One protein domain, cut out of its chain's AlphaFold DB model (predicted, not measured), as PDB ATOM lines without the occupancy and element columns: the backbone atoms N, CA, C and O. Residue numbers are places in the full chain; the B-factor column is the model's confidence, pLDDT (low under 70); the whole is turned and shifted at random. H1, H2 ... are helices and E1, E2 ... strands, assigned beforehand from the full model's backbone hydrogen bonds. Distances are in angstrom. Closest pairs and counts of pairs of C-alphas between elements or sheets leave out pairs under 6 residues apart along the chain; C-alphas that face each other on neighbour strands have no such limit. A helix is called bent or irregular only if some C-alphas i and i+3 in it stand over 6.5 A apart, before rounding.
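This is residues 9 to 173 of the 232 residues of the protein "Rep_3 domain-containing protein" of Epilithonimonas lactis (UniProt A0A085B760). Two antiparallel hairpins, E4-E5 and E6-E7, follow one another along the domain, E5 running on into E6, while helices H2 and H4 cover one face of the sheet E3-E7-E6. The short strand pair E1-E8 packs through E1 on H2 and H5, and H8 packs on E8. The printed part has 165 residues with eight named helices and eight named strands, in the order E1 H1 E2 H2 E3 H3 H4 E4 E5 E6 E7 H5 H6 E8 H7 H8; its antiparallel sheets run E2-E4-E5, E3-E7-E6 and E1-E8. The class is mixed; the whole is compact, with a radius of gyration of the C-alphas of 15.9 A, and elongated, spanning 49 by 32 by 27 A.

E1, residues 9 to 12, is the antiparallel neighbour of E8, residues 143 to 147, with N 9 and O 146 within hydrogen-bond range at 2.8 A. H1, residues 13 to 16, only just touches H5, residues 121 to 127, with 3 pairs of C-alphas within 8 A, the closest those of Phe 15 and Phe 126, 5.6 A. E2, residues 19 to 21, E4, residues 85 to 90, and E5, residues 95 to 100, form a sheet in that order; N 19 and O 87, 2.9 A, and N 97 and O 88, 2.8 A, are within hydrogen-bond range. H2, residues 25 to 37, is the hub. With residues 26 to 27 alone it touches H4, residues 71 to 83, about perpendicular at 77 degrees, the closest C-alphas being those of Gln 27 and Leu 81, 6.6 A. It touches H7, residues 148 to 152, closest at the C-alphas of Glu 29 and Ile 151, 6.0 A. With residues 30 to 33 alone it only just touches H3, residues 53 to 59, with 3 pairs of C-alphas within 8 A, the closest those of Tyr 33 and Phe 56, 6.6 A. E3, residues 48 to 52, E7, residues 114 to 119, and E6, residues 102 to 107, form a sheet in that order; N 49 and O 117, 2.9 A, and N 116 and O 106, 2.8 A, are within range. H2 and H4 on one face of it make two layers, helices over a sheet; H4 runs along E6 at a height over the sheet of 10.3 A. H5 and H6, residues 129 to 136, touch only at the corner, closest at the C-alphas of Val 125 and Ala 132, 4.2 A. The closest C-alphas of E8 and H8, residues 156 to 166, are those of Ile 146 and Ser 166, 5.5 A. H7 is only just irregular, C-alphas 148 and 151 being 6.52 A apart. Each O i to N i+4 pair is within range in H2, H3, H5, H6 and H8, 7 of 9 in H4 and 0 of 1 in H7, which has 2 of 2 O i to N i+3 pairs; H1 is too short for an i+4 pair.

E1 begins at C-alpha 9, (89.777, 115.731, 158.544), and H8 ends at C-alpha 166, (93.933, 125.119, 158.870). From first to last C-alpha H4 measures 19.2 A, H2 18.8 A, and E4, E5 and E7 16.1 A each.

The C-alphas farthest apart, of Glu 110 and Val 173, are 50.4 A apart. The printed part has no cut, and the link from H3 to H4, 11 residues, is long. The mean pLDDT of the printed part is 84.5; residue 22 and residues 63 to 72, of which 71 to 72 belong to H4, are under 70.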
ATOM      1  N   LEU A   9      89.787 116.161 159.933       91.00
ATOM      2  CA  LEU A   9      89.777 115.731 158.544       91.00
ATOM      3  C   LEU A   9      91.175 115.985 157.983       91.00
ATOM      4  O   LEU A   9      91.778 117.022 158.282       91.00
ATOM      5  N   ILE A  10      91.695 115.040 157.205       90.88
ATOM      6  CA  ILE A  10      93.029 115.142 156.613       90.88
ATOM      7  C   ILE A  10      92.887 115.122 155.096       90.88
ATOM      8  O   ILE A  10      92.210 114.263 154.535       90.88
ATOM      9  N   GLN A  11      93.535 116.080 154.441       91.69
ATOM     10  CA  GLN A  11      93.566 116.196 152.985       91.69
ATOM     11  C   GLN A  11      94.914 116.746 152.525       91.69
ATOM     12  O   GLN A  11      95.557 117.510 153.244       91.69
ATOM     13  N   SER A  12      95.341 116.415 151.309       90.94
ATOM     14  CA  SER A  12      96.567 116.987 150.747       90.94
ATOM     15  C   SER A  12      96.469 118.516 150.609       90.94
ATOM     16  O   SER A  12      95.402 119.091 150.346       90.94
ATOM     17  N   ASN A  13      97.613 119.196 150.689       87.31
ATOM     18  CA  ASN A  13      97.671 120.641 150.465       87.31
ATOM     19  C   ASN A  13      97.261 121.049 149.041       87.31
ATOM     20  O   ASN A  13      96.816 122.182 148.848       87.31
ATOM     21  N   TYR A  14      97.367 120.145 148.060       84.50
ATOM     22  CA  TYR A  14      96.897 120.383 146.692       84.50
ATOM     23  C   TYR A  14      95.396 120.651 146.653       84.50
ATOM     24  O   TYR A  14      94.957 121.595 146.003       84.50
ATOM     25  N   PHE A  15      94.618 119.887 147.421       88.25
ATOM     26  CA  PHE A  15      93.177 120.087 147.496       88.25
ATOM     27  C   PHE A  15      92.816 121.393 148.206       88.25
ATOM     28  O   PHE A  15      91.976 122.156 147.732       88.25
ATOM     29  N   THR A  16      93.531 121.722 149.287       83.75
ATOM     30  CA  THR A  16      93.324 122.982 150.026       83.75
ATOM     31  C   THR A  16      93.601 124.207 149.149       83.75
ATOM     32  O   THR A  16      92.930 125.226 149.283       83.75
ATOM     33  N   LYS A  17      94.529 124.095 148.194       81.06
ATOM     34  CA  LYS A  17      94.861 125.146 147.217       81.06
ATOM     35  C   LYS A  17      94.069 125.057 145.910       81.06
ATOM     36  O   LYS A  17      94.304 125.852 145.006       81.06
ATOM     37  N   SER A  18      93.150 124.100 145.800       83.75
ATOM     38  CA  SER A  18      92.280 123.976 144.636       83.75
ATOM     39  C   SER A  18      91.050 124.870 144.747       83.75
ATOM     40  O   SER A  18      90.558 125.156 145.846       83.75
ATOM     41  N   VAL A  19      90.538 125.272 143.591       80.81
ATOM     42  CA  VAL A  19      89.226 125.894 143.448       80.81
ATOM     43  C   VAL A  19      88.257 124.805 143.001       80.81
ATOM     44  O   VAL A  19      88.356 124.291 141.885       80.81
ATOM     45  N   LEU A  20      87.344 124.425 143.895       81.81
ATOM     46  CA  LEU A  20      86.232 123.533 143.569       81.81
ATOM     47  C   LEU A  20      85.168 124.300 142.789       81.81
ATOM     48  O   LEU A  20      84.778 125.397 143.190       81.81
ATOM     49  N   ARG A  21      84.670 123.687 141.720       73.44
ATOM     50  CA  ARG A  21      83.554 124.183 140.918       73.44
ATOM     51  C   ARG A  21      82.358 123.255 141.097       73.44
ATOM     52  O   ARG A  21      82.518 122.075 141.402       73.44
ATOM     53  N   ASP A  22      81.164 123.816 140.947       69.12
ATOM     54  CA  ASP A  22      79.907 123.062 140.849       69.12
ATOM     55  C   ASP A  22      79.566 122.154 142.049       69.12
ATOM     56  O   ASP A  22      78.750 121.241 141.938       69.12
ATOM     57  N   ALA A  23      80.157 122.413 143.221       80.38
ATOM     58  CA  ALA A  23      79.845 121.698 144.454       80.38
ATOM     59  C   ALA A  23      78.884 122.518 145.320       80.38
ATOM     60  O   ALA A  23      79.280 123.528 145.906       80.38
ATOM     61  N   SER A  24      77.641 122.049 145.437       83.38
ATOM     62  CA  SER A  24      76.684 122.569 146.420       83.38
ATOM     63  C   SER A  24      77.203 122.405 147.854       83.38
ATOM     64  O   SER A  24      78.017 121.523 148.144       83.38
ATOM     65  N   GLU A  25      76.675 123.210 148.778       82.31
ATOM     66  CA  GLU A  25      77.029 123.119 150.199       82.31
ATOM     67  C   GLU A  25      76.833 121.692 150.741       82.31
ATOM     68  O   GLU A  25      77.735 121.135 151.361       82.31
ATOM     69  N   MET A  26      75.706 121.054 150.413       84.12
ATOM     70  CA  MET A  26      75.408 119.680 150.828       84.12
ATOM     71  C   MET A  26      76.415 118.661 150.279       84.12
ATOM     72  O   MET A  26      76.814 117.730 150.977       84.12
ATOM     73  N   GLN A  27      76.857 118.830 149.035       87.94
ATOM     74  CA  GLN A  27      77.873 117.954 148.455       87.94
ATOM     75  C   GLN A  27      79.221 118.126 149.152       87.94
ATOM     76  O   GLN A  27      79.888 117.129 149.413       87.94
ATOM     77  N   LYS A  28      79.607 119.348 149.538       87.94
ATOM     78  CA  LYS A  28      80.816 119.561 150.353       87.94
ATOM     79  C   LYS A  28      80.705 118.922 151.729       87.94
ATOM     80  O   LYS A  28      81.670 118.344 152.209       87.94
ATOM     81  N   GLU A  29      79.530 118.966 152.346       88.56
ATOM     82  CA  GLU A  29      79.287 118.281 153.617       88.56
ATOM     83  C   GLU A  29      79.425 116.763 153.489       88.56
ATOM     84  O   GLU A  29      80.024 116.127 154.358       88.56
ATOM     85  N   ILE A  30      78.947 116.189 152.380       90.50
ATOM     86  CA  ILE A  30      79.201 114.785 152.039       90.50
ATOM     87  C   ILE A  30      80.704 114.538 151.880       90.50
ATOM     88  O   ILE A  30      81.205 113.564 152.433       90.50
ATOM     89  N   LEU A  31      81.450 115.416 151.202       91.50
ATOM     90  CA  LEU A  31      82.907 115.281 151.082       91.50
ATOM     91  C   LEU A  31      83.611 115.317 152.444       91.50
ATOM     92  O   LEU A  31      84.474 114.477 152.688       91.50
ATOM     93  N   TYR A  32      83.234 116.223 153.350       91.75
ATOM     94  CA  TYR A  32      83.790 116.252 154.708       91.75
ATOM     95  C   TYR A  32      83.471 114.977 155.484       91.75
ATOM     96  O   TYR A  32      84.334 114.440 156.177       91.75
ATOM     97  N   TYR A  33      82.253 114.457 155.345       92.50
ATOM     98  CA  TYR A  33      81.893 113.178 155.943       92.50
ATOM     99  C   TYR A  33      82.728 112.026 155.369       92.50
ATOM    100  O   TYR A  33      83.281 111.244 156.138       92.50
ATOM    101  N   LEU A  34      82.905 111.948 154.048       92.44
ATOM    102  CA  LEU A  34      83.749 110.924 153.423       92.44
ATOM    103  C   LEU A  34      85.190 111.005 153.926       92.44
ATOM    104  O   LEU A  34      85.752 109.987 154.315       92.44
ATOM    105  N   GLN A  35      85.762 112.209 154.005       92.00
ATOM    106  CA  GLN A  35      87.083 112.426 154.602       92.00
ATOM    107  C   GLN A  35      87.152 111.947 156.054       92.00
ATOM    108  O   GLN A  35      88.190 111.464 156.491       92.00
ATOM    109  N   SER A  36      86.057 112.058 156.809       91.06
ATOM    110  CA  SER A  36      86.007 111.585 158.194       91.06
ATOM    111  C   SER A  36      86.035 110.055 158.316       91.06
ATOM    112  O   SER A  36      86.476 109.536 159.347       91.06
ATOM    113  N   GLU A  37      85.600 109.345 157.269       91.44
ATOM    114  CA  GLU A  37      85.591 107.882 157.199       91.44
ATOM    115  C   GLU A  37      86.903 107.307 156.635       91.44
ATOM    116  O   GLU A  37      87.272 106.176 156.988       91.44
ATOM    117  N   ILE A  38      87.617 108.091 155.819       92.44
ATOM    118  CA  ILE A  38      88.908 107.751 155.207       92.44
ATOM    119  C   ILE A  38      90.036 107.799 156.242       92.44
ATOM    120  O   ILE A  38      90.180 108.757 156.999       92.44
ATOM    121  N   ASP A  39      90.881 106.769 156.235       92.81
ATOM    122  CA  ASP A  39      92.199 106.836 156.860       92.81
ATOM    123  C   ASP A  39      93.212 107.332 155.820       92.81
ATOM    124  O   ASP A  39      93.610 106.591 154.922       92.81
ATOM    125  N   PHE A  40      93.590 108.611 155.917       92.56
ATOM    126  CA  PHE A  40      94.490 109.256 154.956       92.56
ATOM    127  C   PHE A  40      95.835 108.526 154.834       92.56
ATOM    128  O   PHE A  40      96.399 108.480 153.746       92.56
ATOM    129  N   HIS A  41      96.323 107.921 155.921       93.56
ATOM    130  CA  HIS A  41      97.627 107.256 155.975       93.56
ATOM    131  C   HIS A  41      97.558 105.751 155.664       93.56
ATOM    132  O   HIS A  41      98.544 105.045 155.873       93.56
ATOM    133  N   ASP A  42      96.420 105.231 155.183       93.50
ATOM    134  CA  ASP A  42      96.289 103.811 154.843       93.50
ATOM    135  C   ASP A  42      97.189 103.435 153.644       93.50
ATOM    136  O   ASP A  42      96.923 103.853 152.508       93.50
ATOM    137  N   PRO A  43      98.227 102.594 153.836       91.88
ATOM    138  CA  PRO A  43      99.110 102.177 152.748       91.88
ATOM    139  C   PRO A  43      98.411 101.258 151.732       91.88
ATOM    140  O   PRO A  43      98.898 101.085 150.611       91.88
ATOM    141  N   ASN A  44      97.270 100.668 152.095       94.62
ATOM    142  CA  ASN A  44      96.491  99.764 151.249       94.62
ATOM    143  C   ASN A  44      95.248 100.434 150.653       94.62
ATOM    144  O   ASN A  44      94.389  99.744 150.100       94.62
ATOM    145  N   ALA A  45      95.169 101.766 150.713       94.31
ATOM    146  CA  ALA A  45      94.061 102.527 150.163       94.31
ATOM    147  C   ALA A  45      93.749 102.125 148.710       94.31
ATOM    148  O   ALA A  45      94.623 102.097 147.835       94.31
ATOM    149  N   THR A  46      92.471 101.849 148.450       94.44
ATOM    150  CA  THR A  46      91.947 101.492 147.119       94.44
ATOM    151  C   THR A  46      91.461 102.714 146.340       94.44
ATOM    152  O   THR A  46      91.276 102.655 145.123       94.44
ATOM    153  N   GLY A  47      91.248 103.838 147.033       94.19
ATOM    154  CA  GLY A  47      90.597 105.019 146.476       94.19
ATOM    155  C   GLY A  47      89.077 104.871 146.361       94.19
ATOM    156  O   GLY A  47      88.465 105.518 145.515       94.19
ATOM    157  N   SER A  48      88.467 103.986 147.151       95.12
ATOM    158  CA  SER A  48      87.013 103.815 147.239       95.12
ATOM    159  C   SER A  48      86.554 103.877 148.693       95.12
ATOM    160  O   SER A  48      87.282 103.451 149.588       95.12
ATOM    161  N   VAL A  49      85.359 104.415 148.929       94.25
ATOM    162  CA  VAL A  49      84.777 104.587 150.270       94.25
ATOM    163  C   VAL A  49      83.304 104.227 150.235       94.25
ATOM    164  O   VAL A  49      82.593 104.604 149.305       94.25
ATOM    165  N   VAL A  50      82.848 103.527 151.269       91.44
ATOM    166  CA  VAL A  50      81.426 103.261 151.481       91.44
ATOM    167  C   VAL A  50      80.818 104.441 152.229       91.44
ATOM    168  O   VAL A  50      81.208 104.752 153.357       91.44
ATOM    169  N   PHE A  51      79.862 105.104 151.597       89.94
ATOM    170  CA  PHE A  51      78.992 106.059 152.260       89.94
ATOM    171  C   PHE A  51      77.842 105.307 152.927       89.94
ATOM    172  O   PHE A  51      77.267 104.405 152.330       89.94
ATOM    173  N   ASN A  52      77.470 105.724 154.137       88.38
ATOM    174  CA  ASN A  52      76.311 105.204 154.856       88.38
ATOM    175  C   ASN A  52      75.444 106.381 155.313       88.38
ATOM    176  O   ASN A  52      75.916 107.259 156.045       88.38
ATOM    177  N   PHE A  53      74.186 106.411 154.878       84.00
ATOM    178  CA  PHE A  53      73.309 107.562 155.090       84.00
ATOM    179  C   PHE A  53      72.947 107.770 156.560       84.00
ATOM    180  O   PHE A  53      72.986 108.899 157.052       84.00
ATOM    181  N   GLU A  54      72.691 106.705 157.316       83.56
ATOM    182  CA  GLU A  54      72.446 106.831 158.756       83.56
ATOM    183  C   GLU A  54      73.643 107.390 159.528       83.56
ATOM    184  O   GLU A  54      73.468 108.218 160.428       83.56
ATOM    185  N   LYS A  55      74.861 106.947 159.200       88.88
ATOM    186  CA  LYS A  55      76.084 107.484 159.810       88.88
ATOM    187  C   LYS A  55      76.290 108.947 159.437       88.88
ATOM    188  O   LYS A  55      76.639 109.737 160.310       88.88
ATOM    189  N   PHE A  56      75.998 109.328 158.198       87.56
ATOM    190  CA  PHE A  56      76.053 110.720 157.767       87.56
ATOM    191  C   PHE A  56      75.047 111.614 158.514       87.56
ATOM    192  O   PHE A  56      75.412 112.688 158.990       87.56
ATOM    193  N   LEU A  57      73.802 111.168 158.710       85.56
ATOM    194  CA  LEU A  57      72.824 111.919 159.513       85.56
ATOM    195  C   LEU A  57      73.283 112.089 160.968       85.56
ATOM    196  O   LEU A  57      73.131 113.171 161.539       85.56
ATOM    197  N   LYS A  58      73.894 111.049 161.552       86.94
ATOM    198  CA  LYS A  58      74.514 111.126 162.884       86.94
ATOM    199  C   LYS A  58      75.688 112.105 162.905       86.94
ATOM    200  O   LYS A  58      75.784 112.888 163.844       86.94
ATOM    201  N   TYR A  59      76.533 112.099 161.872       85.50
ATOM    202  CA  TYR A  59      77.639 113.046 161.703       85.50
ATOM    203  C   TYR A  59      77.140 114.497 161.660       85.50
ATOM    204  O   TYR A  59      77.719 115.362 162.308       85.50
ATOM    205  N   LYS A  60      76.000 114.745 161.000       83.69
ATOM    206  CA  LYS A  60      75.313 116.049 160.980       83.69
ATOM    207  C   LYS A  60      74.499 116.373 162.240       83.69
ATOM    208  O   LYS A  60      73.844 117.411 162.282       83.69
ATOM    209  N   ASN A  61      74.484 115.496 163.244       83.25
ATOM    210  CA  ASN A  61      73.661 115.625 164.452       83.25
ATOM    211  C   ASN A  61      72.150 115.807 164.162       83.25
ATOM    212  O   ASN A  61      71.431 116.490 164.895       83.25
ATOM    213  N   ILE A  62      71.651 115.188 163.086       80.25
ATOM    214  CA  ILE A  62      70.235 115.222 162.698       80.25
ATOM    215  C   ILE A  62      69.520 114.055 163.377       80.25
ATOM    216  O   ILE A  62      69.753 112.890 163.056       80.25
ATOM    217  N   LYS A  63      68.652 114.372 164.341       66.00
ATOM    218  CA  LYS A  63      67.953 113.375 165.171       66.00
ATOM    219  C   LYS A  63      66.657 112.856 164.542       66.00
ATOM    220  O   LYS A  63      66.311 111.698 164.758       66.00
ATOM    221  N   ASP A  64      65.994 113.669 163.718       59.53
ATOM    222  CA  ASP A  64      64.705 113.336 163.106       59.53
ATOM    223  C   ASP A  64      64.830 113.111 161.592       59.53
ATOM    224  O   ASP A  64      65.003 114.048 160.813       59.53
ATOM    225  N   LYS A  65      64.689 111.848 161.164       57.06
ATOM    226  CA  LYS A  65      64.772 111.429 159.749       57.06
ATOM    227  C   LYS A  65      63.616 111.944 158.875       57.06
ATOM    228  O   LYS A  65      63.748 112.003 157.659       57.06
ATOM    229  N   LYS A  66      62.460 112.260 159.475       51.47
ATOM    230  CA  LYS A  66      61.182 112.409 158.748       51.47
ATOM    231  C   LYS A  66      61.085 113.640 157.837       51.47
ATOM    232  O   LYS A  66      60.214 113.646 156.979       51.47
ATOM    233  N   ASN A  67      61.967 114.629 157.990       50.69
ATOM    234  CA  ASN A  67      61.883 115.912 157.279       50.69
ATOM    235  C   ASN A  67      63.188 116.329 156.590       50.69
ATOM    236  O   ASN A  67      63.335 117.497 156.240       50.69
ATOM    237  N   THR A  68      64.174 115.437 156.463       60.38
ATOM    238  CA  THR A  68      65.507 115.876 156.031       60.38
ATOM    239  C   THR A  68      65.636 115.947 154.511       60.38
ATOM    240  O   THR A  68      65.974 117.008 154.003       60.38
ATOM    241  N   TYR A  69      65.351 114.854 153.792       63.44
ATOM    242  CA  TYR A  69      65.478 114.784 152.329       63.44
ATOM    243  C   TYR A  69      64.479 113.781 151.749       63.44
ATOM    244  O   TYR A  69      64.297 112.697 152.311       63.44
ATOM    245  N   SER A  70      63.861 114.106 150.615       64.75
ATOM    246  CA  SER A  70      63.140 113.107 149.823       64.75
ATOM    247  C   SER A  70      64.124 112.159 149.113       64.75
ATOM    248  O   SER A  70      65.254 112.557 148.806       64.75
ATOM    249  N   PRO A  71      63.722 110.914 148.793       65.88
ATOM    250  CA  PRO A  71      64.567 109.982 148.040       65.88
ATOM    251  C   PRO A  71      65.079 110.550 146.706       65.88
ATOM    252  O   PRO A  71      66.238 110.344 146.354       65.88
ATOM    253  N   SER A  72      64.250 111.318 145.992       67.62
ATOM    254  CA  SER A  72      64.621 111.949 144.717       67.62
ATOM    255  C   SER A  72      65.681 113.039 144.885       67.62
ATOM    256  O   SER A  72      66.623 113.106 144.096       67.62
ATOM    257  N   GLU A  73      65.563 113.876 145.921       71.00
ATOM    258  CA  GLU A  73      66.578 114.889 146.244       71.00
ATOM    259  C   GLU A  73      67.904 114.231 146.620       71.00
ATOM    260  O   GLU A  73      68.963 114.657 146.165       71.00
ATOM    261  N   PHE A  74      67.849 113.157 147.405       72.75
ATOM    262  CA  PHE A  74      69.040 112.427 147.810       72.75
ATOM    263  C   PHE A  74      69.745 111.773 146.617       72.75
ATOM    264  O   PHE A  74      70.955 111.932 146.453       72.75
ATOM    265  N   PHE A  75      68.990 111.128 145.724       74.00
ATOM    266  CA  PHE A  75      69.529 110.565 144.488       74.00
ATOM    267  C   PHE A  75      70.172 111.639 143.599       74.00
ATOM    268  O   PHE A  75      71.269 111.438 143.081       74.00
ATOM    269  N   TYR A  76      69.530 112.803 143.463       79.94
ATOM    270  CA  TYR A  76      70.086 113.929 142.710       79.94
ATOM    271  C   TYR A  76      71.411 114.423 143.308       79.94
ATOM    272  O   TYR A  76      72.386 114.606 142.576       79.94
ATOM    273  N   ILE A  77      71.477 114.579 144.635       81.62
ATOM    274  CA  ILE A  77      72.695 114.990 145.351       81.62
ATOM    275  C   ILE A  77      73.830 113.987 145.109       81.62
ATOM    276  O   ILE A  77      74.942 114.404 144.774       81.62
ATOM    277  N   ILE A  78      73.545 112.687 145.245       80.94
ATOM    278  CA  ILE A  78      74.519 111.605 145.053       80.94
ATOM    279  C   ILE A  78      75.022 111.573 143.617       80.94
ATOM    280  O   ILE A  78      76.229 111.571 143.385       80.94
ATOM    281  N   ASN A  79      74.112 111.572 142.644       82.44
ATOM    282  CA  ASN A  79      74.487 111.573 141.236       82.44
ATOM    283  C   ASN A  79      75.328 112.814 140.893       82.44
ATOM    284  O   ASN A  79      76.306 112.724 140.153       82.44
ATOM    285  N   GLY A  80      75.005 113.958 141.501       87.00
ATOM    286  CA  GLY A  80      75.761 115.193 141.352       87.00
ATOM    287  C   GLY A  80      77.194 115.138 141.895       87.00
ATOM    288  O   GLY A  80      78.004 115.958 141.473       87.00
ATOM    289  N   LEU A  81      77.557 114.184 142.768       89.44
ATOM    290  CA  LEU A  81      78.937 114.048 143.265       89.44
ATOM    291  C   LEU A  81      79.943 113.819 142.128       89.44
ATOM    292  O   LEU A  81      81.069 114.306 142.198       89.44
ATOM    293  N   ARG A  82      79.528 113.126 141.059       89.44
ATOM    294  CA  ARG A  82      80.343 112.883 139.854       89.44
ATOM    295  C   ARG A  82      80.652 114.152 139.063       89.44
ATOM    296  O   ARG A  82      81.619 114.183 138.313       89.44
ATOM    297  N   ASN A  83      79.832 115.185 139.229       87.44
ATOM    298  CA  ASN A  83      80.001 116.454 138.531       87.44
ATOM    299  C   ASN A  83      80.928 117.406 139.292       87.44
ATOM    300  O   ASN A  83      81.293 118.449 138.752       87.44
ATOM    301  N   ILE A  84      81.328 117.049 140.522       88.88
ATOM    302  CA  ILE A  84      82.284 117.834 141.299       88.88
ATOM    303  C   ILE A  84      83.626 117.793 140.584       88.88
ATOM    304  O   ILE A  84      84.350 116.789 140.586       88.88
ATOM    305  N   ASN A  85      83.949 118.934 140.004       87.38
ATOM    306  CA  ASN A  85      85.195 119.185 139.329       87.38
ATOM    307  C   ASN A  85      85.905 120.356 140.005       87.38
ATOM    308  O   ASN A  85      85.398 121.019 140.915       87.38
ATOM    309  N   GLY A  86      87.136 120.583 139.603       84.62
ATOM    310  CA  GLY A  86      87.898 121.687 140.126       84.62
ATOM    311  C   GLY A  86      89.189 121.849 139.381       84.62
ATOM    312  O   GLY A  86      89.470 121.193 138.373       84.62
ATOM    313  N   VAL A  87      89.966 122.789 139.885       83.19
ATOM    314  CA  VAL A  87      91.187 123.174 139.217       83.19
ATOM    315  C   VAL A  87      92.206 123.709 140.211       83.19
ATOM    316  O   VAL A  87      91.864 124.329 141.219       83.19
ATOM    317  N   PHE A  88      93.475 123.431 139.949       81.31
ATOM    318  CA  PHE A  88      94.598 124.002 140.684       81.31
ATOM    319  C   PHE A  88      95.804 124.146 139.760       81.31
ATOM    320  O   PHE A  88      95.872 123.527 138.697       81.31
ATOM    321  N   TYR A  89      96.784 124.936 140.180       76.25
ATOM    322  CA  TYR A  89      98.062 125.030 139.487       76.25
ATOM    323  C   TYR A  89      99.130 124.248 140.242       76.25
ATOM    324  O   TYR A  89      99.412 124.488 141.422       76.25
ATOM    325  N   ASN A  90      99.761 123.309 139.551       76.12
ATOM    326  CA  ASN A  90     100.936 122.623 140.051       76.12
ATOM    327  C   ASN A  90     102.164 123.514 139.803       76.12
ATOM    328  O   ASN A  90     102.751 123.468 138.721       76.12
ATOM    329  N   LYS A  91     102.548 124.311 140.814       73.75
ATOM    330  CA  LYS A  91     103.720 125.208 140.755       73.75
ATOM    331  C   LYS A  91     105.010 124.476 140.337       73.75
ATOM    332  O   LYS A  91     105.631 124.934 139.381       73.75
ATOM    333  N   PRO A  92     105.409 123.347 140.968       74.81
ATOM    334  CA  PRO A  92     106.590 122.593 140.538       74.81
ATOM    335  C   PRO A  92     106.575 122.191 139.059       74.81
ATOM    336  O   PRO A  92     107.579 122.350 138.370       74.81
ATOM    337  N   ALA A  93     105.436 121.701 138.559       77.62
ATOM    338  CA  ALA A  93     105.314 121.232 137.179       77.62
ATOM    339  C   ALA A  93     104.993 122.345 136.168       77.62
ATOM    340  O   ALA A  93     104.977 122.068 134.969       77.62
ATOM    341  N   LYS A  94     104.709 123.569 136.635       75.19
ATOM    342  CA  LYS A  94     104.202 124.704 135.844       75.19
ATOM    343  C   LYS A  94     102.991 124.341 134.977       75.19
ATOM    344  O   LYS A  94     102.937 124.677 133.798       75.19
ATOM    345  N   LYS A  95     102.034 123.603 135.547       75.06
ATOM    346  CA  LYS A  95     100.849 123.110 134.826       75.06
ATOM    347  C   LYS A  95      99.565 123.468 135.548       75.06
ATOM    348  O   LYS A  95      99.447 123.238 136.752       75.06
ATOM    349  N   THR A  96      98.578 123.916 134.783       75.69
ATOM    350  CA  THR A  96      97.188 123.987 135.233       75.69
ATOM    351  C   THR A  96      96.554 122.606 135.129       75.69
ATOM    352  O   THR A  96      96.646 121.938 134.101       75.69
ATOM    353  N   VAL A  97      95.938 122.160 136.219       80.25
ATOM    354  CA  VAL A  97      95.361 120.825 136.353       80.25
ATOM    355  C   VAL A  97      93.869 120.954 136.591       80.25
ATOM    356  O   VAL A  97      93.445 121.386 137.662       80.25
ATOM    357  N   PHE A  98      93.086 120.535 135.600       83.06
ATOM    358  CA  PHE A  98      91.650 120.319 135.736       83.06
ATOM    359  C   PHE A  98      91.406 118.895 136.207       83.06
ATOM    360  O   PHE A  98      92.049 117.955 135.732       83.06
ATOM    361  N   PHE A  99      90.485 118.732 137.145       87.50
ATOM    362  CA  PHE A  99      90.223 117.433 137.731       87.50
ATOM    363  C   PHE A  99      88.746 117.204 138.003       87.50
ATOM    364  O   PHE A  99      88.005 118.133 138.311       87.50
ATOM    365  N   ASN A 100      88.373 115.927 137.985       90.56
ATOM    366  CA  ASN A 100      87.171 115.428 138.636       90.56
ATOM    367  C   ASN A 100      87.561 114.841 139.990       90.56
ATOM    368  O   ASN A 100      88.669 114.315 140.153       90.56
ATOM    369  N   LEU A 101      86.658 114.933 140.962       93.06
ATOM    370  CA  LEU A 101      86.889 114.378 142.291       93.06
ATOM    371  C   LEU A 101      86.418 112.922 142.381       93.06
ATOM    372  O   LEU A 101      87.146 112.055 142.863       93.06
ATOM    373  N   VAL A 102      85.217 112.656 141.876       94.62
ATOM    374  CA  VAL A 102      84.554 111.349 141.921       94.62
ATOM    375  C   VAL A 102      84.466 110.782 140.510       94.62
ATOM    376  O   VAL A 102      84.091 111.491 139.582       94.62
ATOM    377  N   ASP A 103      84.825 109.511 140.361       94.31
ATOM    378  CA  ASP A 103      84.733 108.769 139.101       94.31
ATOM    379  C   ASP A 103      83.353 108.114 138.968       94.31
ATOM    380  O   ASP A 103      82.590 108.398 138.044       94.31
ATOM    381  N   SER A 104      82.984 107.304 139.962       93.19
ATOM    382  CA  SER A 104      81.715 106.583 139.971       93.19
ATOM    383  C   SER A 104      81.068 106.545 141.352       93.19
ATOM    384  O   SER A 104      81.723 106.685 142.390       93.19
ATOM    385  N   VAL A 105      79.749 106.346 141.338       91.06
ATOM    386  CA  VAL A 105      78.958 106.006 142.518       91.06
ATOM    387  C   VAL A 105      78.141 104.761 142.197       91.06
ATOM    388  O   VAL A 105      77.409 104.741 141.210       91.06
ATOM    389  N   GLU A 106      78.287 103.732 143.020       89.31
ATOM    390  CA  GLU A 106      77.610 102.440 142.910       89.31
ATOM    391  C   GLU A 106      76.635 102.309 144.082       89.31
ATOM    392  O   GLU A 106      77.056 102.285 145.239       89.31
ATOM    393  N   ILE A 107      75.336 102.253 143.792       81.19
ATOM    394  CA  ILE A 107      74.279 102.079 144.795       81.19
ATOM    395  C   ILE A 107      73.892 100.601 144.800       81.19
ATOM    396  O   ILE A 107      73.707 100.018 143.732       81.19
ATOM    397  N   ASN A 108      73.798  99.993 145.983       73.56
ATOM    398  CA  ASN A 108      73.298  98.630 146.105       73.56
ATOM    399  C   ASN A 108      71.765  98.656 146.193       73.56
ATOM    400  O   ASN A 108      71.210  99.263 147.106       73.56
ATOM    401  N   ASP A 109      71.084  97.971 145.276       70.12
ATOM    402  CA  ASP A 109      69.619  97.874 145.291       70.12
ATOM    403  C   ASP A 109      69.095  97.098 146.515       70.12
ATOM    404  O   ASP A 109      67.972  97.336 146.963       70.12
ATOM    405  N   GLU A 110      69.903  96.200 147.089       76.56
ATOM    406  CA  GLU A 110      69.553  95.438 148.297       76.56
ATOM    407  C   GLU A 110      69.714  96.262 149.585       76.56
ATOM    408  O   GLU A 110      69.014  96.009 150.568       76.56
ATOM    409  N   ASP A 111      70.600  97.264 149.578       71.75
ATOM    410  CA  ASP A 111      70.811  98.186 150.695       71.75
ATOM    411  C   ASP A 111      70.931  99.632 150.202       71.75
ATOM    412  O   ASP A 111      72.013 100.168 149.962       71.75
ATOM    413  N   THR A 112      69.779 100.292 150.119       70.06
ATOM    414  CA  THR A 112      69.674 101.699 149.703       70.06
ATOM    415  C   THR A 112      70.278 102.691 150.707       70.06
ATOM    416  O   THR A 112      70.351 103.889 150.421       70.06
ATOM    417  N   ASN A 113      70.711 102.226 151.884       76.88
ATOM    418  CA  ASN A 113      71.371 103.049 152.895       76.88
ATOM    419  C   ASN A 113      72.878 103.205 152.632       76.88
ATOM    420  O   ASN A 113      73.500 104.107 153.206       76.88
ATOM    421  N   GLU A 114      73.459 102.354 151.782       85.50
ATOM    422  CA  GLU A 114      74.882 102.360 151.466       85.50
ATOM    423  C   GLU A 114      75.152 102.511 149.967       85.50
ATOM    424  O   GLU A 114      74.477 101.951 149.105       85.50
ATOM    425  N   PHE A 115      76.189 103.277 149.647       87.44
ATOM    426  CA  PHE A 115      76.709 103.347 148.287       87.44
ATOM    427  C   PHE A 115      78.222 103.476 148.297       87.44
ATOM    428  O   PHE A 115      78.821 104.105 149.172       87.44
ATOM    429  N   THR A 116      78.850 102.865 147.303       92.25
ATOM    430  CA  THR A 116      80.295 102.910 147.120       92.25
ATOM    431  C   THR A 116      80.645 104.066 146.208       92.25
ATOM    432  O   THR A 116      80.158 104.165 145.086       92.25
ATOM    433  N   ILE A 117      81.523 104.941 146.680       94.56
ATOM    434  CA  ILE A 117      82.078 106.040 145.900       94.56
ATOM    435  C   ILE A 117      83.492 105.654 145.499       94.56
ATOM    436  O   ILE A 117      84.316 105.334 146.362       94.56
ATOM    437  N   ARG A 118      83.795 105.723 144.202       96.31
ATOM    438  CA  ARG A 118      85.161 105.587 143.689       96.31
ATOM    439  C   ARG A 118      85.693 106.963 143.330       96.31
ATOM    440  O   ARG A 118      85.098 107.685 142.533       96.31
ATOM    441  N   PHE A 119      86.820 107.337 143.923       96.69
ATOM    442  CA  PHE A 119      87.470 108.603 143.611       96.69
ATOM    443  C   PHE A 119      88.192 108.522 142.267       96.69
ATOM    444  O   PHE A 119      88.854 107.528 141.960       96.69
ATOM    445  N   ALA A 120      88.111 109.603 141.495       95.94
ATOM    446  CA  ALA A 120      88.950 109.799 140.321       95.94
ATOM    447  C   ALA A 120      90.412 110.033 140.742       95.94
ATOM    448  O   ALA A 120      90.707 110.214 141.926       95.94
ATOM    449  N   ASN A 121      91.340 110.060 139.781       94.25
ATOM    450  CA  ASN A 121      92.784 110.157 140.050       94.25
ATOM    451  C   ASN A 121      93.144 111.252 141.065       94.25
ATOM    452  O   ASN A 121      93.864 110.988 142.023       94.25
ATOM    453  N   PHE A 122      92.600 112.461 140.909       93.69
ATOM    454  CA  PHE A 122      92.889 113.548 141.843       93.69
ATOM    455  C   PHE A 122      92.121 113.450 143.158       93.69
ATOM    456  O   PHE A 122      92.695 113.769 144.190       93.69
ATOM    457  N   GLY A 123      90.895 112.916 143.179       94.25
ATOM    458  CA  GLY A 123      90.237 112.576 144.446       94.25
ATOM    459  C   GLY A 123      91.066 111.600 145.284       94.25
ATOM    460  O   GLY A 123      91.177 111.768 146.498       94.25
ATOM    461  N   LYS A 124      91.748 110.648 144.631       96.31
ATOM    462  CA  LYS A 124      92.705 109.754 145.295       96.31
ATOM    463  C   LYS A 124      93.913 110.516 145.844       96.31
ATOM    464  O   LYS A 124      94.211 110.391 147.026       96.31
ATOM    465  N   VAL A 125      94.559 111.349 145.022       94.00
ATOM    466  CA  VAL A 125      95.684 112.216 145.442       94.00
ATOM    467  C   VAL A 125      95.300 113.120 146.617       94.00
ATOM    468  O   VAL A 125      96.130 113.437 147.465       94.00
ATOM    469  N   PHE A 126      94.046 113.556 146.691       94.88
ATOM    470  CA  PHE A 126      93.611 114.492 147.715       94.88
ATOM    471  C   PHE A 126      93.330 113.851 149.064       94.88
ATOM    472  O   PHE A 126      93.669 114.461 150.078       94.88
ATOM    473  N   PHE A 127      92.742 112.656 149.085       95.56
ATOM    474  CA  PHE A 127      92.237 112.049 150.319       95.56
ATOM    475  C   PHE A 127      93.039 110.848 150.814       95.56
ATOM    476  O   PHE A 127      92.733 110.319 151.876       95.56
ATOM    477  N   PHE A 128      94.083 110.435 150.097       95.44
ATOM    478  CA  PHE A 128      94.890 109.276 150.467       95.44
ATOM    479  C   PHE A 128      96.375 109.559 150.209       95.44
ATOM    480  O   PHE A 128      96.786 109.837 149.079       95.44
ATOM    481  N   GLU A 129      97.196 109.438 151.248       94.12
ATOM    482  CA  GLU A 129      98.626 109.752 151.218       94.12
ATOM    483  C   GLU A 129      99.374 108.926 150.176       94.12
ATOM    484  O   GLU A 129     100.185 109.473 149.434       94.12
ATOM    485  N   LYS A 130      99.055 107.631 150.071       94.19
ATOM    486  CA  LYS A 130      99.649 106.710 149.094       94.19
ATOM    487  C   LYS A 130      99.661 107.303 147.680       94.19
ATOM    488  O   LYS A 130     100.718 107.435 147.071       94.19
ATOM    489  N   PHE A 131      98.491 107.694 147.179       94.62
ATOM    490  CA  PHE A 131      98.359 108.222 145.821       94.62
ATOM    491  C   PHE A 131      98.976 109.615 145.692       94.62
ATOM    492  O   PHE A 131      99.466 109.982 144.626       94.62
ATOM    493  N   ALA A 132      98.982 110.397 146.772       91.00
ATOM    494  CA  ALA A 132      99.659 111.682 146.783       91.00
ATOM    495  C   ALA A 132     101.180 111.524 146.647       91.00
ATOM    496  O   ALA A 132     101.782 112.242 145.854       91.00
ATOM    497  N   LEU A 133     101.785 110.573 147.369       89.81
ATOM    498  CA  LEU A 133     103.218 110.258 147.305       89.81
ATOM    499  C   LEU A 133     103.612 109.757 145.913       89.81
ATOM    500  O   LEU A 133     104.617 110.209 145.370       89.81
ATOM    501  N   GLU A 134     102.789 108.882 145.322       90.12
ATOM    502  CA  GLU A 134     102.950 108.407 143.942       90.12
ATOM    503  C   GLU A 134     102.917 109.568 142.935       90.12
ATOM    504  O   GLU A 134     103.726 109.606 142.016       90.12
ATOM    505  N   TYR A 135     102.027 110.547 143.126       88.12
ATOM    506  CA  TYR A 135     101.912 111.706 142.235       88.12
ATOM    507  C   TYR A 135     103.109 112.662 142.306       88.12
ATOM    508  O   TYR A 135     103.498 113.230 141.286       88.12
ATOM    509  N   VAL A 136     103.667 112.889 143.500       84.25
ATOM    510  CA  VAL A 136     104.783 113.835 143.687       84.25
ATOM    511  C   VAL A 136     106.164 113.190 143.596       84.25
ATOM    512  O   VAL A 136     107.155 113.904 143.737       84.25
ATOM    513  N   GLU A 137     106.232 111.867 143.420       82.62
ATOM    514  CA  GLU A 137     107.474 111.081 143.406       82.62
ATOM    515  C   GLU A 137     108.398 111.417 144.599       82.62
ATOM    516  O   GLU A 137     109.614 111.555 144.472       82.62
ATOM    517  N   SER A 138     107.810 111.594 145.787       78.88
ATOM    518  CA  SER A 138     108.499 112.052 147.003       78.88
ATOM    519  C   SER A 138     108.223 111.120 148.177       78.88
ATOM    520  O   SER A 138     107.237 110.391 148.203       78.88
ATOM    521  N   SER A 139     109.075 111.185 149.201       75.50
ATOM    522  CA  SER A 139     108.891 110.457 150.459       75.50
ATOM    523  C   SER A 139     107.937 111.147 151.438       75.50
ATOM    524  O   SER A 139     107.658 110.594 152.500       75.50
ATOM    525  N   LYS A 140     107.516 112.388 151.154       81.88
ATOM    526  CA  LYS A 140     106.610 113.171 152.009       81.88
ATOM    527  C   LYS A 140     105.668 114.027 151.172       81.88
ATOM    528  O   LYS A 140     106.107 114.692 150.233       81.88
ATOM    529  N   VAL A 141     104.402 114.075 151.584       83.06
ATOM    530  CA  VAL A 141     103.381 114.977 151.037       83.06
ATOM    531  C   VAL A 141     102.902 115.907 152.148       83.06
ATOM    532  O   VAL A 141     102.542 115.436 153.224       83.06
ATOM    533  N   PRO A 142     102.868 117.228 151.916       85.62
ATOM    534  CA  PRO A 142     102.294 118.146 152.882       85.62
ATOM    535  C   PRO A 142     100.756 118.052 152.860       85.62
ATOM    536  O   PRO A 142     100.132 118.042 151.793       85.62
ATOM    537  N   TYR A 143     100.146 118.015 154.042       88.56
ATOM    538  CA  TYR A 143      98.704 117.864 154.239       88.56
ATOM    539  C   TYR A 143      98.150 118.925 155.200       88.56
ATOM    540  O   TYR A 143      98.884 119.522 155.988       88.56
ATOM    541  N   THR A 144      96.838 119.129 155.138       87.88
ATOM    542  CA  THR A 144      96.074 120.027 156.004       87.88
ATOM    543  C   THR A 144      95.273 119.201 157.006       87.88
ATOM    544  O   THR A 144      94.629 118.224 156.619       87.88
ATOM    545  N   GLN A 145      95.264 119.621 158.274       89.81
ATOM    546  CA  GLN A 145      94.393 119.075 159.321       89.81
ATOM    547  C   GLN A 145      93.280 120.068 159.663       89.81
ATOM    548  O   GLN A 145      93.534 121.155 160.187       89.81
ATOM    549  N   ILE A 146      92.035 119.694 159.393       90.06
ATOM    550  CA  ILE A 146      90.854 120.555 159.552       90.06
ATOM    551  C   ILE A 146      89.994 120.001 160.681       90.06
ATOM    552  O   ILE A 146      89.718 118.809 160.679       90.06
ATOM    553  N   GLU A 147      89.542 120.807 161.643       89.56
ATOM    554  CA  GLU A 147      88.605 120.310 162.657       89.56
ATOM    555  C   GLU A 147      87.289 119.851 162.015       89.56
ATOM    556  O   GLU A 147      86.717 120.524 161.157       89.56
ATOM    557  N   LYS A 148      86.766 118.712 162.476       87.75
ATOM    558  CA  LYS A 148      85.523 118.117 161.952       87.75
ATOM    559  C   LYS A 148      84.293 119.022 162.075       87.75
ATOM    560  O   LYS A 148      83.369 118.882 161.280       87.75
ATOM    561  N   ASN A 149      84.294 119.973 163.010       85.94
ATOM    562  CA  ASN A 149      83.217 120.954 163.174       85.94
ATOM    563  C   ASN A 149      83.131 121.981 162.026       85.94
ATOM    564  O   ASN A 149      82.206 122.787 162.015       85.94
ATOM    565  N   ILE A 150      84.030 121.940 161.029       88.06
ATOM    566  CA  ILE A 150      83.874 122.700 159.776       88.06
ATOM    567  C   ILE A 150      82.506 122.451 159.119       88.06
ATOM    568  O   ILE A 150      81.970 123.342 158.461       88.06
ATOM    569  N   ILE A 151      81.909 121.271 159.327       85.44
ATOM    570  CA  ILE A 151      80.570 120.965 158.816       85.44
ATOM    571  C   ILE A 151      79.486 121.904 159.370       85.44
ATOM    572  O   ILE A 151      78.525 122.193 158.662       85.44
ATOM    573  N   ASP A 152      79.667 122.439 160.580       85.94
ATOM    574  CA  ASP A 152      78.711 123.347 161.222       85.94
ATOM    575  C   ASP A 152      78.823 124.793 160.696       85.94
ATOM    576  O   ASP A 152      77.931 125.619 160.922       85.94
ATOM    577  N   LEU A 153      79.910 125.129 159.986       86.75
ATOM    578  CA  LEU A 153      80.106 126.458 159.407       86.75
ATOM    579  C   LEU A 153      79.197 126.655 158.190       86.75
ATOM    580  O   LEU A 153      79.357 126.009 157.160       86.75
ATOM    581  N   LYS A 154      78.273 127.615 158.267       83.88
ATOM    582  CA  LYS A 154      77.426 127.972 157.121       83.88
ATOM    583  C   LYS A 154      78.191 128.808 156.100       83.88
ATOM    584  O   LYS A 154      78.808 129.812 156.464       83.88
ATOM    585  N   GLY A 155      78.053 128.447 154.828       81.75
ATOM    586  CA  GLY A 155      78.561 129.223 153.700       81.75
ATOM    587  C   GLY A 155      79.909 128.737 153.172       81.75
ATOM    588  O   GLY A 155      80.916 128.664 153.879       81.75
ATOM    589  N   ASP A 156      79.935 128.488 151.867       78.06
ATOM    590  CA  ASP A 156      81.063 127.903 151.142       78.06
ATOM    591  C   ASP A 156      82.382 128.658 151.298       78.06
ATOM    592  O   ASP A 156      83.434 128.049 151.490       78.06
ATOM    593  N   LYS A 157      82.333 129.991 151.239       82.69
ATOM    594  CA  LYS A 157      83.531 130.831 151.345       82.69
ATOM    595  C   LYS A 157      84.107 130.841 152.764       82.69
ATOM    596  O   LYS A 157      85.320 130.900 152.928       82.69
ATOM    597  N   ARG A 158      83.259 130.710 153.794       86.50
ATOM    598  CA  ARG A 158      83.691 130.608 155.202       86.50
ATOM    599  C   ARG A 158      84.342 129.259 155.484       86.50
ATOM    600  O   ARG A 158      85.411 129.224 156.086       86.50
ATOM    601  N   LYS A 159      83.748 128.174 154.978       88.12
ATOM    602  CA  LYS A 159      84.346 126.831 154.986       88.12
ATOM    603  C   LYS A 159      85.715 126.846 154.292       88.12
ATOM    604  O   LYS A 159      86.711 126.481 154.908       88.12
ATOM    605  N   LYS A 160      85.802 127.403 153.076       87.12
ATOM    606  CA  LYS A 160      87.073 127.533 152.341       87.12
ATOM    607  C   LYS A 160      88.118 128.356 153.097       87.12
ATOM    608  O   LYS A 160      89.279 127.966 153.162       87.12
ATOM    609  N   PHE A 161      87.718 129.477 153.690       88.81
ATOM    610  CA  PHE A 161      88.617 130.280 154.514       88.81
ATOM    611  C   PHE A 161      89.171 129.478 155.697       88.81
ATOM    612  O   PHE A 161      90.376 129.493 155.945       88.81
ATOM    613  N   PHE A 162      88.314 128.729 156.387       89.88
ATOM    614  CA  PHE A 162      88.716 127.882 157.505       89.88
ATOM    615  C   PHE A 162      89.693 126.771 157.088       89.88
ATOM    616  O   PHE A 162      90.659 126.499 157.804       89.88
ATOM    617  N   GLU A 163      89.503 126.169 155.911       88.81
ATOM    618  CA  GLU A 163      90.461 125.215 155.328       88.81
ATOM    619  C   GLU A 163      91.830 125.860 155.081       88.81
ATOM    620  O   GLU A 163      92.856 125.285 155.444       88.81
ATOM    621  N   LEU A 164      91.852 127.068 154.501       87.25
ATOM    622  CA  LEU A 164      93.092 127.804 154.233       87.25
ATOM    623  C   LEU A 164      93.837 128.128 155.530       87.25
ATOM    624  O   LEU A 164      95.039 127.905 155.606       87.25
ATOM    625  N   LEU A 165      93.136 128.589 156.571       87.19
ATOM    626  CA  LEU A 165      93.740 128.824 157.888       87.19
ATOM    627  C   LEU A 165      94.282 127.532 158.509       87.19
ATOM    628  O   LEU A 165      95.349 127.532 159.123       87.19
ATOM    629  N   SER A 166      93.566 126.423 158.318       87.69
ATOM    630  CA  SER A 166      93.933 125.119 158.870       87.69
ATOM    631  C   SER A 166      95.282 124.607 158.371       87.69
ATOM    632  O   SER A 166      95.962 123.883 159.096       87.69
ATOM    633  N   GLN A 167      95.709 125.028 157.179       83.88
ATOM    634  CA  GLN A 167      97.012 124.678 156.611       83.88
ATOM    635  C   GLN A 167      98.194 125.242 157.416       83.88
ATOM    636  O   GLN A 167      99.291 124.691 157.354       83.88
ATOM    637  N   TYR A 168      97.988 126.314 158.185       83.25
ATOM    638  CA  TYR A 168      99.061 127.046 158.872       83.25
ATOM    639  C   TYR A 168      99.028 126.893 160.391       83.25
ATOM    640  O   TYR A 168      99.775 127.584 161.084       83.25
ATOM    641  N   LYS A 169      98.204 125.982 160.927       80.12
ATOM    642  CA  LYS A 169      98.038 125.782 162.379       80.12
ATOM    643  C   LYS A 169      99.335 125.484 163.114       80.12
ATOM    644  O   LYS A 169      99.541 126.026 164.192       80.12
ATOM    645  N   GLU A 170     100.211 124.671 162.531       71.75
ATOM    646  CA  GLU A 170     101.496 124.336 163.157       71.75
ATOM    647  C   GLU A 170     102.423 125.554 163.261       71.75
ATOM    648  O   GLU A 170     103.166 125.694 164.227       71.75
ATOM    649  N   THR A 171     102.357 126.461 162.283       75.44
ATOM    650  CA  THR A 171     103.196 127.668 162.234       75.44
ATOM    651  C   THR A 171     102.569 128.884 162.921       75.44
ATOM    652  O   THR A 171     103.281 129.823 163.263       75.44
ATOM    653  N   GLY A 172     101.241 128.912 163.077       72.31
ATOM    654  CA  GLY A 172     100.474 130.035 163.629       72.31
ATOM    655  C   GLY A 172     100.449 131.309 162.770       72.31
ATOM    656  O   GLY A 172      99.761 132.263 163.124       72.31
ATOM    657  N   VAL A 173     101.175 131.346 161.647       75.00
ATOM    658  CA  VAL A 173     101.311 132.526 160.783       75.00
ATOM    659  C   VAL A 173     101.043 132.140 159.333       75.00
ATOM    660  O   VAL A 173     101.735 131.302 158.763       75.00
TER     661      VAL A 173